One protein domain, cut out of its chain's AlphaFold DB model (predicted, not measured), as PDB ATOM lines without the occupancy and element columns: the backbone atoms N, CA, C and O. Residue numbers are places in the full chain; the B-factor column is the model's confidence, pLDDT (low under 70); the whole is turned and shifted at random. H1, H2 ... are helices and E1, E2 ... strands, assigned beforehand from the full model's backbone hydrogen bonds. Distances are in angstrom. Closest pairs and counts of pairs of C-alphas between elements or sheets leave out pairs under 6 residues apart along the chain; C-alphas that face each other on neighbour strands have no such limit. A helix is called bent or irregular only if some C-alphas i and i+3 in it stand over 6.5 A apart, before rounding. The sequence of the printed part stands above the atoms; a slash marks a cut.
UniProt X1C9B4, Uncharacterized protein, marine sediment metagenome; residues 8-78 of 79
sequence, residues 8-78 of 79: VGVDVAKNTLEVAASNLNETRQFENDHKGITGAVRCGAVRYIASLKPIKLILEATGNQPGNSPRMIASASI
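AT A GLANCE: This is residues 8 to 78 of the 79 residues of an uncharacterized protein of marine sediment metagenome (UniProt X1C9B4). A twisted sheet of five strands forms a wall, with H2 packed along one of its faces and the opposite face bare of named helices. The short H1 lies off the sheet, and the loop of the E4 and E5 hairpin reaches one end of the long axis at Gly 67. The 71 printed residues hold five strands and two helices, in the order E1 E2 E3 H1 H2 E4 E5; the sheet runs E3 E2 E1 E4 E5, mixed, and the class is mixed, helices and strands. The whole is compact, with a radius of gyration of the C-alphas of 12.4 A, and elongated, spanning 36 by 24 by 22 A.

IN THESE COORDINATES: E1, residues 8 to 12, begins at C-alpha 8 (-17.293, 24.057, -42.484) and is 12.8 A long. E2, residues 16 to 21, measures 16.6 A, and E3, residues 27 to 31, 13.6 A. E4, residues 56 to 61, measures 16.1 A; E5, residues 72 to 77, measures 16.7 A and ends at C-alpha 77 (-12.118, 31.274, -36.947). H2, residues 44 to 51, measures 10.6 A. H1, residues 36 to 39, measures 6.5 A and is only just irregular, C-alphas 36 and 39 being 6.51 A apart.

HOW THE PARTS SIT: E1, E2 and E3 form a meander, each strand the antiparallel neighbour of the one before, with N 9 and O 20 at 2.8 A and N 17 and O 30 at 2.8 A. E1 and E4 are parallel, with N 10 and O 58 at 2.8 A. E4 and E5, a hairpin, have N 59 and O 74 at 2.8 A. E3, H1 H2 and E4 make a split strand-helix-strand unit, two strands running the same way with E2 and E1 between them, its crossover right-handed. H2 is on the sheet at a height of 9.1 A, over E2 and only just over E1 with 3 C-alphas, and runs along the strands, at 13 degrees to E2 on the local plane; its closest C-alphas to E3 are those of Ala 45 and Phe 30, 6.0 A. H1 is not on the sheet and only just apart from H2, at 8.1 A. In H2 every O i to N i+4 pair is within hydrogen-bond range; H1 is too short for such a pair, and its one O i to N i+3 pair is not within range.

THE WHOLE: The two C-alphas farthest apart, those of Ser 51 and Gly 67, are 36.7 A from each other. The printed part has no cut and no long link. Mean pLDDT of the printed part is 75.7; residues 34 to 43, 61 to 73 and 78 are under 70.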
ATOM      1  N   VAL A   8     -16.023  24.040 -41.756       91.56
ATOM      2  CA  VAL A   8     -17.293  24.057 -42.484       91.56
ATOM      3  C   VAL A   8     -17.219  25.065 -43.623       91.56
ATOM      4  O   VAL A   8     -16.866  26.221 -43.402       91.56
ATOM      5  N   GLY A   9     -17.543  24.616 -44.831       90.81
ATOM      6  CA  GLY A   9     -17.773  25.459 -46.000       90.81
ATOM      7  C   GLY A   9     -19.269  25.669 -46.210       90.81
ATOM      8  O   GLY A   9     -20.045  24.725 -46.059       90.81
ATOM      9  N   VAL A  10     -19.666  26.895 -46.540       89.25
ATOM     10  CA  VAL A  10     -21.044  27.265 -46.871       89.25
ATOM     11  C   VAL A  10     -21.046  27.978 -48.217       89.25
ATOM     12  O   VAL A  10     -20.485  29.070 -48.314       89.25
ATOM     13  N   ASP A  11     -21.679  27.379 -49.224       86.88
ATOM     14  CA  ASP A  11     -21.992  28.047 -50.490       86.88
ATOM     15  C   ASP A  11     -23.377  28.692 -50.389       86.88
ATOM     16  O   ASP A  11     -24.379  28.042 -50.065       86.88
ATOM     17  N   VAL A  12     -23.411  30.005 -50.601       82.06
ATOM     18  CA  VAL A  12     -24.617  30.820 -50.527       82.06
ATOM     19  C   VAL A  12     -25.092  31.118 -51.944       82.06
ATOM     20  O   VAL A  12     -24.572  32.008 -52.626       82.06
ATOM     21  N   ALA A  13     -26.149  30.420 -52.349       80.12
ATOM     22  CA  ALA A  13     -26.892  30.698 -53.568       80.12
ATOM     23  C   ALA A  13     -28.195  31.447 -53.252       80.12
ATOM     24  O   ALA A  13     -28.579  31.627 -52.093       80.12
ATOM     25  N   LYS A  14     -28.904  31.888 -54.301       76.62
ATOM     26  CA  LYS A  14     -30.128  32.692 -54.164       76.62
ATOM     27  C   LYS A  14     -31.135  32.026 -53.219       76.62
ATOM     28  O   LYS A  14     -31.433  32.583 -52.183       76.62
ATOM     29  N   ASN A  15     -31.582  30.809 -53.510       81.69
ATOM     30  CA  ASN A  15     -32.644  30.165 -52.725       81.69
ATOM     31  C   ASN A  15     -32.134  29.045 -51.807       81.69
ATOM     32  O   ASN A  15     -32.939  28.370 -51.166       81.69
ATOM     33  N   THR A  16     -30.823  28.796 -51.766       85.19
ATOM     34  CA  THR A  16     -30.249  27.625 -51.094       85.19
ATOM     35  C   THR A  16     -28.942  27.953 -50.376       85.19
ATOM     36  O   THR A  16     -28.218  28.869 -50.761       85.19
ATOM     37  N   LEU A  17     -28.657  27.193 -49.319       86.56
ATOM     38  CA  LEU A  17     -27.373  27.147 -48.625       86.56
ATOM     39  C   LEU A  17     -26.851  25.715 -48.698       86.56
ATOM     40  O   LEU A  17     -27.510  24.807 -48.189       86.56
ATOM     41  N   GLU A  18     -25.687  25.505 -49.295       88.94
ATOM     42  CA  GLU A  18     -25.027  24.200 -49.304       88.94
ATOM     43  C   GLU A  18     -23.917  24.186 -48.258       88.94
ATOM     44  O   GLU A  18     -23.061  25.064 -48.233       88.94
ATOM     45  N   VAL A  19     -23.953  23.212 -47.350       90.19
ATOM     46  CA  VAL A  19     -23.040  23.109 -46.210       90.19
ATOM     47  C   VAL A  19     -22.237  21.822 -46.320       90.19
ATOM     48  O   VAL A  19     -22.808  20.731 -46.317       90.19
ATOM     49  N   ALA A  20     -20.914  21.947 -46.352       92.19
ATOM     50  CA  ALA A  20     -19.975  20.831 -46.323       92.19
ATOM     51  C   ALA A  20     -19.081  20.928 -45.082       92.19
ATOM     52  O   ALA A  20     -18.697  22.023 -44.668       92.19
ATOM     53  N   ALA A  21     -18.723  19.789 -44.490       91.12
ATOM     54  CA  ALA A  21     -17.857  19.731 -43.315       91.12
ATOM     55  C   ALA A  21     -16.664  18.810 -43.572       91.12
ATOM     56  O   ALA A  21     -16.823  17.735 -44.137       91.12
ATOM     57  N   SER A  22     -15.470  19.193 -43.119       91.38
ATOM     58  CA  SER A  22     -14.228  18.439 -43.366       91.38
ATOM     59  C   SER A  22     -14.208  17.026 -42.768       91.38
ATOM     60  O   SER A  22     -13.352  16.218 -43.119       91.38
ATOM     61  N   ASN A  23     -15.113  16.734 -41.834       89.00
ATOM     62  CA  ASN A  23     -15.267  15.434 -41.190       89.00
ATOM     63  C   ASN A  23     -16.423  14.598 -41.764       89.00
ATOM     64  O   ASN A  23     -16.661  13.501 -41.260       89.00
ATOM     65  N   LEU A  24     -17.129  15.099 -42.779       87.31
ATOM     66  CA  LEU A  24     -18.241  14.430 -43.444       87.31
ATOM     67  C   LEU A  24     -17.931  14.253 -44.935       87.31
ATOM     68  O   LEU A  24     -17.271  15.085 -45.549       87.31
ATOM     69  N   ASN A  25     -18.448  13.177 -45.526       87.56
ATOM     70  CA  ASN A  25     -18.329  12.910 -46.965       87.56
ATOM     71  C   ASN A  25     -19.566  13.377 -47.751       87.56
ATOM     72  O   ASN A  25     -19.734  13.015 -48.912       87.56
ATOM     73  N   GLU A  26     -20.452  14.136 -47.111       86.38
ATOM     74  CA  GLU A  26     -21.708  14.599 -47.689       86.38
ATOM     75  C   GLU A  26     -21.848  16.115 -47.562       86.38
ATOM     76  O   GLU A  26     -21.339  16.735 -46.626       86.38
ATOM     77  N   THR A  27     -22.562  16.695 -48.524       90.44
ATOM     78  CA  THR A  27     -22.991  18.095 -48.498       90.44
ATOM     79  C   THR A  27     -24.474  18.124 -48.162       90.44
ATOM     80  O   THR A  27     -25.254  17.350 -48.719       90.44
ATOM     81  N   ARG A  28     -24.877  19.003 -47.244       91.88
ATOM     82  CA  ARG A  28     -26.277  19.182 -46.860       91.88
ATOM     83  C   ARG A  28     -26.802  20.516 -47.369       91.88
ATOM     84  O   ARG A  28     -26.204  21.556 -47.116       91.88
ATOM     85  N   GLN A  29     -27.954  20.477 -48.024       90.00
ATOM     86  CA  GLN A  29     -28.622  21.654 -48.567       90.00
ATOM     87  C   GLN A  29     -29.741  22.137 -47.634       90.00
ATOM     88  O   GLN A  29     -30.483  21.337 -47.062       90.00
ATOM     89  N   PHE A  30     -29.876  23.452 -47.504       87.50
ATOM     90  CA  PHE A  30     -30.944  24.128 -46.773       87.50
ATOM     91  C   PHE A  30     -31.586  25.204 -47.649       87.50
ATOM     92  O   PHE A  30     -30.951  25.716 -48.568       87.50
ATOM     93  N   GLU A  31     -32.828  25.577 -47.348       85.00
ATOM     94  CA  GLU A  31     -33.458  26.748 -47.963       85.00
ATOM     95  C   GLU A  31     -32.787  28.041 -47.474       85.00
ATOM     96  O   GLU A  31     -32.533  28.214 -46.278       85.00
ATOM     97  N   ASN A  32     -32.519  28.956 -48.406       79.25
ATOM     98  CA  ASN A  32     -32.121  30.328 -48.116       79.25
ATOM     99  C   ASN A  32     -33.366  31.214 -48.192       79.25
ATOM    100  O   ASN A  32     -33.815  31.584 -49.276       79.25
ATOM    101  N   ASP A  33     -33.937  31.551 -47.040       74.19
ATOM    102  CA  ASP A  33     -35.132  32.394 -46.953       74.19
ATOM    103  C   ASP A  33     -34.826  33.897 -47.083       74.19
ATOM    104  O   ASP A  33     -35.735  34.722 -46.975       74.19
ATOM    105  N   HIS A  34     -33.554  34.264 -47.299       69.94
ATOM    106  CA  HIS A  34     -33.044  35.637 -47.325       69.94
ATOM    107  C   HIS A  34     -33.337  36.458 -46.059       69.94
ATOM    108  O   HIS A  34     -33.103  37.667 -46.042       69.94
ATOM    109  N   LYS A  35     -33.818  35.833 -44.977       65.06
ATOM    110  CA  LYS A  35     -34.130  36.527 -43.720       65.06
ATOM    111  C   LYS A  35     -32.925  36.642 -42.799       65.06
ATOM    112  O   LYS A  35     -33.055  37.168 -41.695       65.06
ATOM    113  N   GLY A  36     -31.760  36.171 -43.240       60.72
ATOM    114  CA  GLY A  36     -30.508  36.240 -42.499       60.72
ATOM    115  C   GLY A  36     -30.551  35.509 -41.152       60.72
ATOM    116  O   GLY A  36     -31.389  34.648 -40.887       60.72
ATOM    117  N   ILE A  37     -29.633  35.889 -40.261       55.69
ATOM    118  CA  ILE A  37     -29.465  35.305 -38.914       55.69
ATOM    119  C   ILE A  37     -30.586  35.760 -37.958       55.69
ATOM    120  O   ILE A  37     -30.758  35.201 -36.880       55.69
ATOM    121  N   THR A  38     -31.431  36.718 -38.348       53.22
ATOM    122  CA  THR A  38     -32.601  37.154 -37.565       53.22
ATOM    123  C   THR A  38     -33.598  36.020 -37.289       53.22
ATOM    124  O   THR A  38     -34.355  36.083 -36.324       53.22
ATOM    125  N   GLY A  39     -33.543  34.936 -38.073       48.19
ATOM    126  CA  GLY A  39     -34.241  33.676 -37.822       48.19
ATOM    127  C   GLY A  39     -33.364  32.549 -37.261       48.19
ATOM    128  O   GLY A  39     -33.781  31.401 -37.354       48.19
ATOM    129  N   ALA A  40     -32.172  32.805 -36.705       46.53
ATOM    130  CA  ALA A  40     -31.175  31.793 -36.303       46.53
ATOM    131  C   ALA A  40     -31.731  30.653 -35.439       46.53
ATOM    132  O   ALA A  40     -31.306  29.508 -35.563       46.53
ATOM    133  N   VAL A  41     -32.733  30.944 -34.605       46.81
ATOM    134  CA  VAL A  41     -33.400  29.931 -33.777       46.81
ATOM    135  C   VAL A  41     -34.235  28.962 -34.625       46.81
ATOM    136  O   VAL A  41     -34.460  27.844 -34.185       46.81
ATOM    137  N   ARG A  42     -34.662  29.319 -35.842       53.53
ATOM    138  CA  ARG A  42     -35.396  28.462 -36.797       53.53
ATOM    139  C   ARG A  42     -34.603  28.077 -38.051       53.53
ATOM    140  O   ARG A  42     -35.033  27.172 -38.759       53.53
ATOM    141  N   CYS A  43     -33.459  28.703 -38.322       67.25
ATOM    142  CA  CYS A  43     -32.634  28.363 -39.477       67.25
ATOM    143  C   CYS A  43     -31.968  26.990 -39.267       67.25
ATOM    144  O   CYS A  43     -31.046  26.843 -38.459       67.25
ATOM    145  N   GLY A  44     -32.442  25.974 -39.996       77.62
ATOM    146  CA  GLY A  44     -31.905  24.611 -39.933       77.62
ATOM    147  C   GLY A  44     -30.404  24.544 -40.230       77.62
ATOM    148  O   GLY A  44     -29.698  23.777 -39.574       77.62
ATOM    149  N   ALA A  45     -29.910  25.406 -41.127       82.25
ATOM    150  CA  ALA A  45     -28.491  25.508 -41.457       82.25
ATOM    151  C   ALA A  45     -27.657  25.959 -40.250       82.25
ATOM    152  O   ALA A  45     -26.662  25.321 -39.924       82.25
ATOM    153  N   VAL A  46     -28.092  27.000 -39.527       81.62
ATOM    154  CA  VAL A  46     -27.373  27.513 -38.345       81.62
ATOM    155  C   VAL A  46     -27.302  26.453 -37.248       81.62
ATOM    156  O   VAL A  46     -26.228  26.203 -36.704       81.62
ATOM    157  N   ARG A  47     -28.424  25.781 -36.952       84.31
ATOM    158  CA  ARG A  47     -28.456  24.690 -35.960       84.31
ATOM    159  C   ARG A  47     -27.547  23.529 -36.361       84.31
ATOM    160  O   ARG A  47     -26.837  22.991 -35.517       84.31
ATOM    161  N   TYR A  48     -27.566  23.155 -37.638       87.69
ATOM    162  CA  TYR A  48     -26.717  22.095 -38.165       87.69
ATOM    163  C   TYR A  48     -25.234  22.457 -38.059       87.69
ATOM    164  O   TYR A  48     -24.483  21.705 -37.447       87.69
ATOM    165  N   ILE A  49     -24.829  23.635 -38.543       88.19
ATOM    166  CA  ILE A  49     -23.445  24.123 -38.466       88.19
ATOM    167  C   ILE A  49     -22.977  24.173 -37.008       88.19
ATOM    168  O   ILE A  49     -21.901  23.672 -36.696       88.19
ATOM    169  N   ALA A  50     -23.798  24.694 -36.091       86.25
ATOM    170  CA  ALA A  50     -23.465  24.728 -34.668       86.25
ATOM    171  C   ALA A  50     -23.264  23.323 -34.070       86.25
ATOM    172  O   ALA A  50     -22.357  23.122 -33.262       86.25
ATOM    173  N   SER A  51     -24.062  22.330 -34.487       87.69
ATOM    174  CA  SER A  51     -23.927  20.944 -34.012       87.69
ATOM    175  C   SER A  51     -22.604  20.283 -34.416       87.69
ATOM    176  O   SER A  51     -22.137  19.381 -33.723       87.69
ATOM    177  N   LEU A  52     -21.973  20.769 -35.492       89.25
ATOM    178  CA  LEU A  52     -20.682  20.281 -35.977       89.25
ATOM    179  C   LEU A  52     -19.495  20.817 -35.166       89.25
ATOM    180  O   LEU A  52     -18.388  20.312 -35.337       89.25
ATOM    181  N   LYS A  53     -19.716  21.824 -34.304       89.56
ATOM    182  CA  LYS A  53     -18.679  22.517 -33.519       89.56
ATOM    183  C   LYS A  53     -17.445  22.894 -34.368       89.56
ATOM    184  O   LYS A  53     -16.327  22.499 -34.036       89.56
ATOM    185  N   PRO A  54     -17.632  23.606 -35.495       89.75
ATOM    186  CA  PRO A  54     -16.526  23.955 -36.370       89.75
ATOM    187  C   PRO A  54     -15.590  24.949 -35.692       89.75
ATOM    188  O   PRO A  54     -16.047  25.894 -35.056       89.75
ATOM    189  N   ILE A  55     -14.286  24.793 -35.910       90.69
ATOM    190  CA  ILE A  55     -13.293  25.801 -35.500       90.69
ATOM    191  C   ILE A  55     -13.084  26.868 -36.579       90.69
ATOM    192  O   ILE A  55     -12.465  27.906 -36.346       90.69
ATOM    193  N   LYS A  56     -13.549  26.588 -37.802       87.88
ATOM    194  CA  LYS A  56     -13.423  27.475 -38.954       87.88
ATOM    195  C   LYS A  56     -14.660  27.379 -39.831       87.88
ATOM    196  O   LYS A  56     -15.074  26.279 -40.202       87.88
ATOM    197  N   LEU A  57     -15.193  28.538 -40.198       87.69
ATOM    198  CA  LEU A  57     -16.255  28.694 -41.183       87.69
ATOM    199  C   LEU A  57     -15.689  29.403 -42.417       87.69
ATOM    200  O   LEU A  57     -15.019  30.429 -42.291       87.69
ATOM    201  N   ILE A  58     -15.960  28.864 -43.599       87.81
ATOM    202  CA  ILE A  58     -15.672  29.483 -44.893       87.81
ATOM    203  C   ILE A  58     -17.019  29.741 -45.555       87.81
ATOM    204  O   ILE A  58     -17.800  28.813 -45.733       87.81
ATOM    205  N   LEU A  59     -17.298  30.994 -45.884       85.38
ATOM    206  CA  LEU A  59     -18.538  31.413 -46.514       85.38
ATOM    207  C   LEU A  59     -18.224  31.949 -47.907       85.38
ATOM    208  O   LEU A  59     -17.522  32.953 -48.049       85.38
ATOM    209  N   GLU A  60     -18.737  31.264 -48.921       81.62
ATOM    210  CA  GLU A  60     -18.718  31.724 -50.300       81.62
ATOM    211  C   GLU A  60     -20.037  32.442 -50.577       81.62
ATOM    212  O   GLU A  60     -21.105  31.835 -50.599       81.62
ATOM    213  N   ALA A  61     -19.968  33.760 -50.755       69.75
ATOM    214  CA  ALA A  61     -21.113  34.545 -51.180       69.75
ATOM    215  C   ALA A  61     -20.945  34.903 -52.655       69.75
ATOM    216  O   ALA A  61     -20.054  35.675 -53.033       69.75
ATOM    217  N   THR A  62     -21.831  34.373 -53.498       63.47
ATOM    218  CA  THR A  62     -21.976  34.872 -54.864       63.47
ATOM    219  C   THR A  62     -22.708  36.210 -54.798       63.47
ATOM    220  O   THR A  62     -23.928  36.295 -54.666       63.47
ATOM    221  N   GLY A  63     -21.941  37.303 -54.802       54.62
ATOM    222  CA  GLY A  63     -22.507  38.639 -54.924       54.62
ATOM    223  C   GLY A  63     -23.375  38.700 -56.179       54.62
ATOM    224  O   GLY A  63     -22.935  38.309 -57.257       54.62
ATOM    225  N   ASN A  64     -24.608  39.187 -56.046       53.03
ATOM    226  CA  ASN A  64     -25.560  39.359 -57.146       53.03
ATOM    227  C   ASN A  64     -25.152  40.562 -58.031       53.03
ATOM    228  O   ASN A  64     -25.942  41.475 -58.266       53.03
ATOM    229  N   GLN A  65     -23.879  40.627 -58.430       50.38
ATOM    230  CA  GLN A  65     -23.311  41.707 -59.224       50.38
ATOM    231  C   GLN A  65     -23.270  41.285 -60.700       50.38
ATOM    232  O   GLN A  65     -22.712  40.234 -61.022       50.38
ATOM    233  N   PRO A  66     -23.877  42.065 -61.614       44.53
ATOM    234  CA  PRO A  66     -23.823  41.771 -63.036       44.53
ATOM    235  C   PRO A  66     -22.377  41.895 -63.545       44.53
ATOM    236  O   PRO A  66     -21.779  42.965 -63.479       44.53
ATOM    237  N   GLY A  67     -21.843  40.792 -64.080       46.22
ATOM    238  CA  GLY A  67     -20.523  40.713 -64.718       46.22
ATOM    239  C   GLY A  67     -19.411  40.269 -63.767       46.22
ATOM    240  O   GLY A  67     -19.333  40.800 -62.668       46.22
ATOM    241  N   ASN A  68     -18.599  39.292 -64.216       51.50
ATOM    242  CA  ASN A  68     -17.330  38.722 -63.698       51.50
ATOM    243  C   ASN A  68     -16.684  39.371 -62.452       51.50
ATOM    244  O   ASN A  68     -15.492  39.682 -62.440       51.50
ATOM    245  N   SER A  69     -17.452  39.560 -61.388       50.03
ATOM    246  CA  SER A  69     -16.992  40.153 -60.145       50.03
ATOM    247  C   SER A  69     -16.378  39.042 -59.298       50.03
ATOM    248  O   SER A  69     -16.855  37.902 -59.342       50.03
ATOM    249  N   PRO A  70     -15.291  39.323 -58.567       53.94
ATOM    250  CA  PRO A  70     -14.582  38.303 -57.811       53.94
ATOM    251  C   PRO A  70     -15.521  37.632 -56.802       53.94
ATOM    252  O   PRO A  70     -16.232  38.307 -56.057       53.94
ATOM    253  N   ARG A  71     -15.513  36.292 -56.779       59.75
ATOM    254  CA  ARG A  71     -16.187  35.496 -55.742       59.75
ATOM    255  C   ARG A  71     -15.653  35.943 -54.381       59.75
ATOM    256  O   ARG A  71     -14.443  35.918 -54.158       59.75
ATOM    257  N   MET A  72     -16.539  36.380 -53.488       58.84
ATOM    258  CA  MET A  72     -16.136  36.818 -52.156       58.84
ATOM    259  C   MET A  72     -16.101  35.602 -51.234       58.84
ATOM    260  O   MET A  72     -17.139  35.029 -50.907       58.84
ATOM    261  N   ILE A  73     -14.893  35.212 -50.828       65.81
ATOM    262  CA  ILE A  73     -14.673  34.169 -49.828       65.81
ATOM    263  C   ILE A  73     -14.380  34.870 -48.505       65.81
ATOM    264  O   ILE A  73     -13.340  35.513 -48.352       65.81
ATOM    265  N   ALA A  74     -15.292  34.747 -47.547       71.25
ATOM    266  CA  ALA A  74     -15.057  35.160 -46.172       71.25
ATOM    267  C   ALA A  74     -14.649  33.935 -45.345       71.25
ATOM    268  O   ALA A  74     -15.242  32.866 -45.475       71.25
ATOM    269  N   SER A  75     -13.649  34.068 -44.473       73.25
ATOM    270  CA  SER A  75     -13.300  33.010 -43.521       73.25
ATOM    271  C   SER A  75     -13.225  33.564 -42.111       73.25
ATOM    272  O   SER A  75     -12.562  34.578 -41.894       73.25
ATOM    273  N   ALA A  76     -13.851  32.875 -41.162       73.62
ATOM    274  CA  ALA A  76     -13.808  33.215 -39.749       73.62
ATOM    275  C   ALA A  76     -13.350  32.002 -38.937       73.62
ATOM    276  O   ALA A  76     -13.833  30.885 -39.143       73.62
ATOM    277  N   SER A  77     -12.419  32.230 -38.013       77.62
ATOM    278  CA  SER A  77     -12.118  31.274 -36.947       77.62
ATOM    279  C   SER A  77     -13.151  31.445 -35.838       77.62
ATOM    280  O   SER A  77     -13.470  32.574 -35.464       77.62
ATOM    281  N   ILE A  78     -13.681  30.335 -35.339       69.38
ATOM    282  CA  ILE A  78     -14.646  30.306 -34.241       69.38
ATOM    283  C   ILE A  78     -13.868  29.827 -33.011       69.38
ATOM    284  O   ILE A  78     -13.302  28.734 -33.042       69.38
TER     285      ILE A  78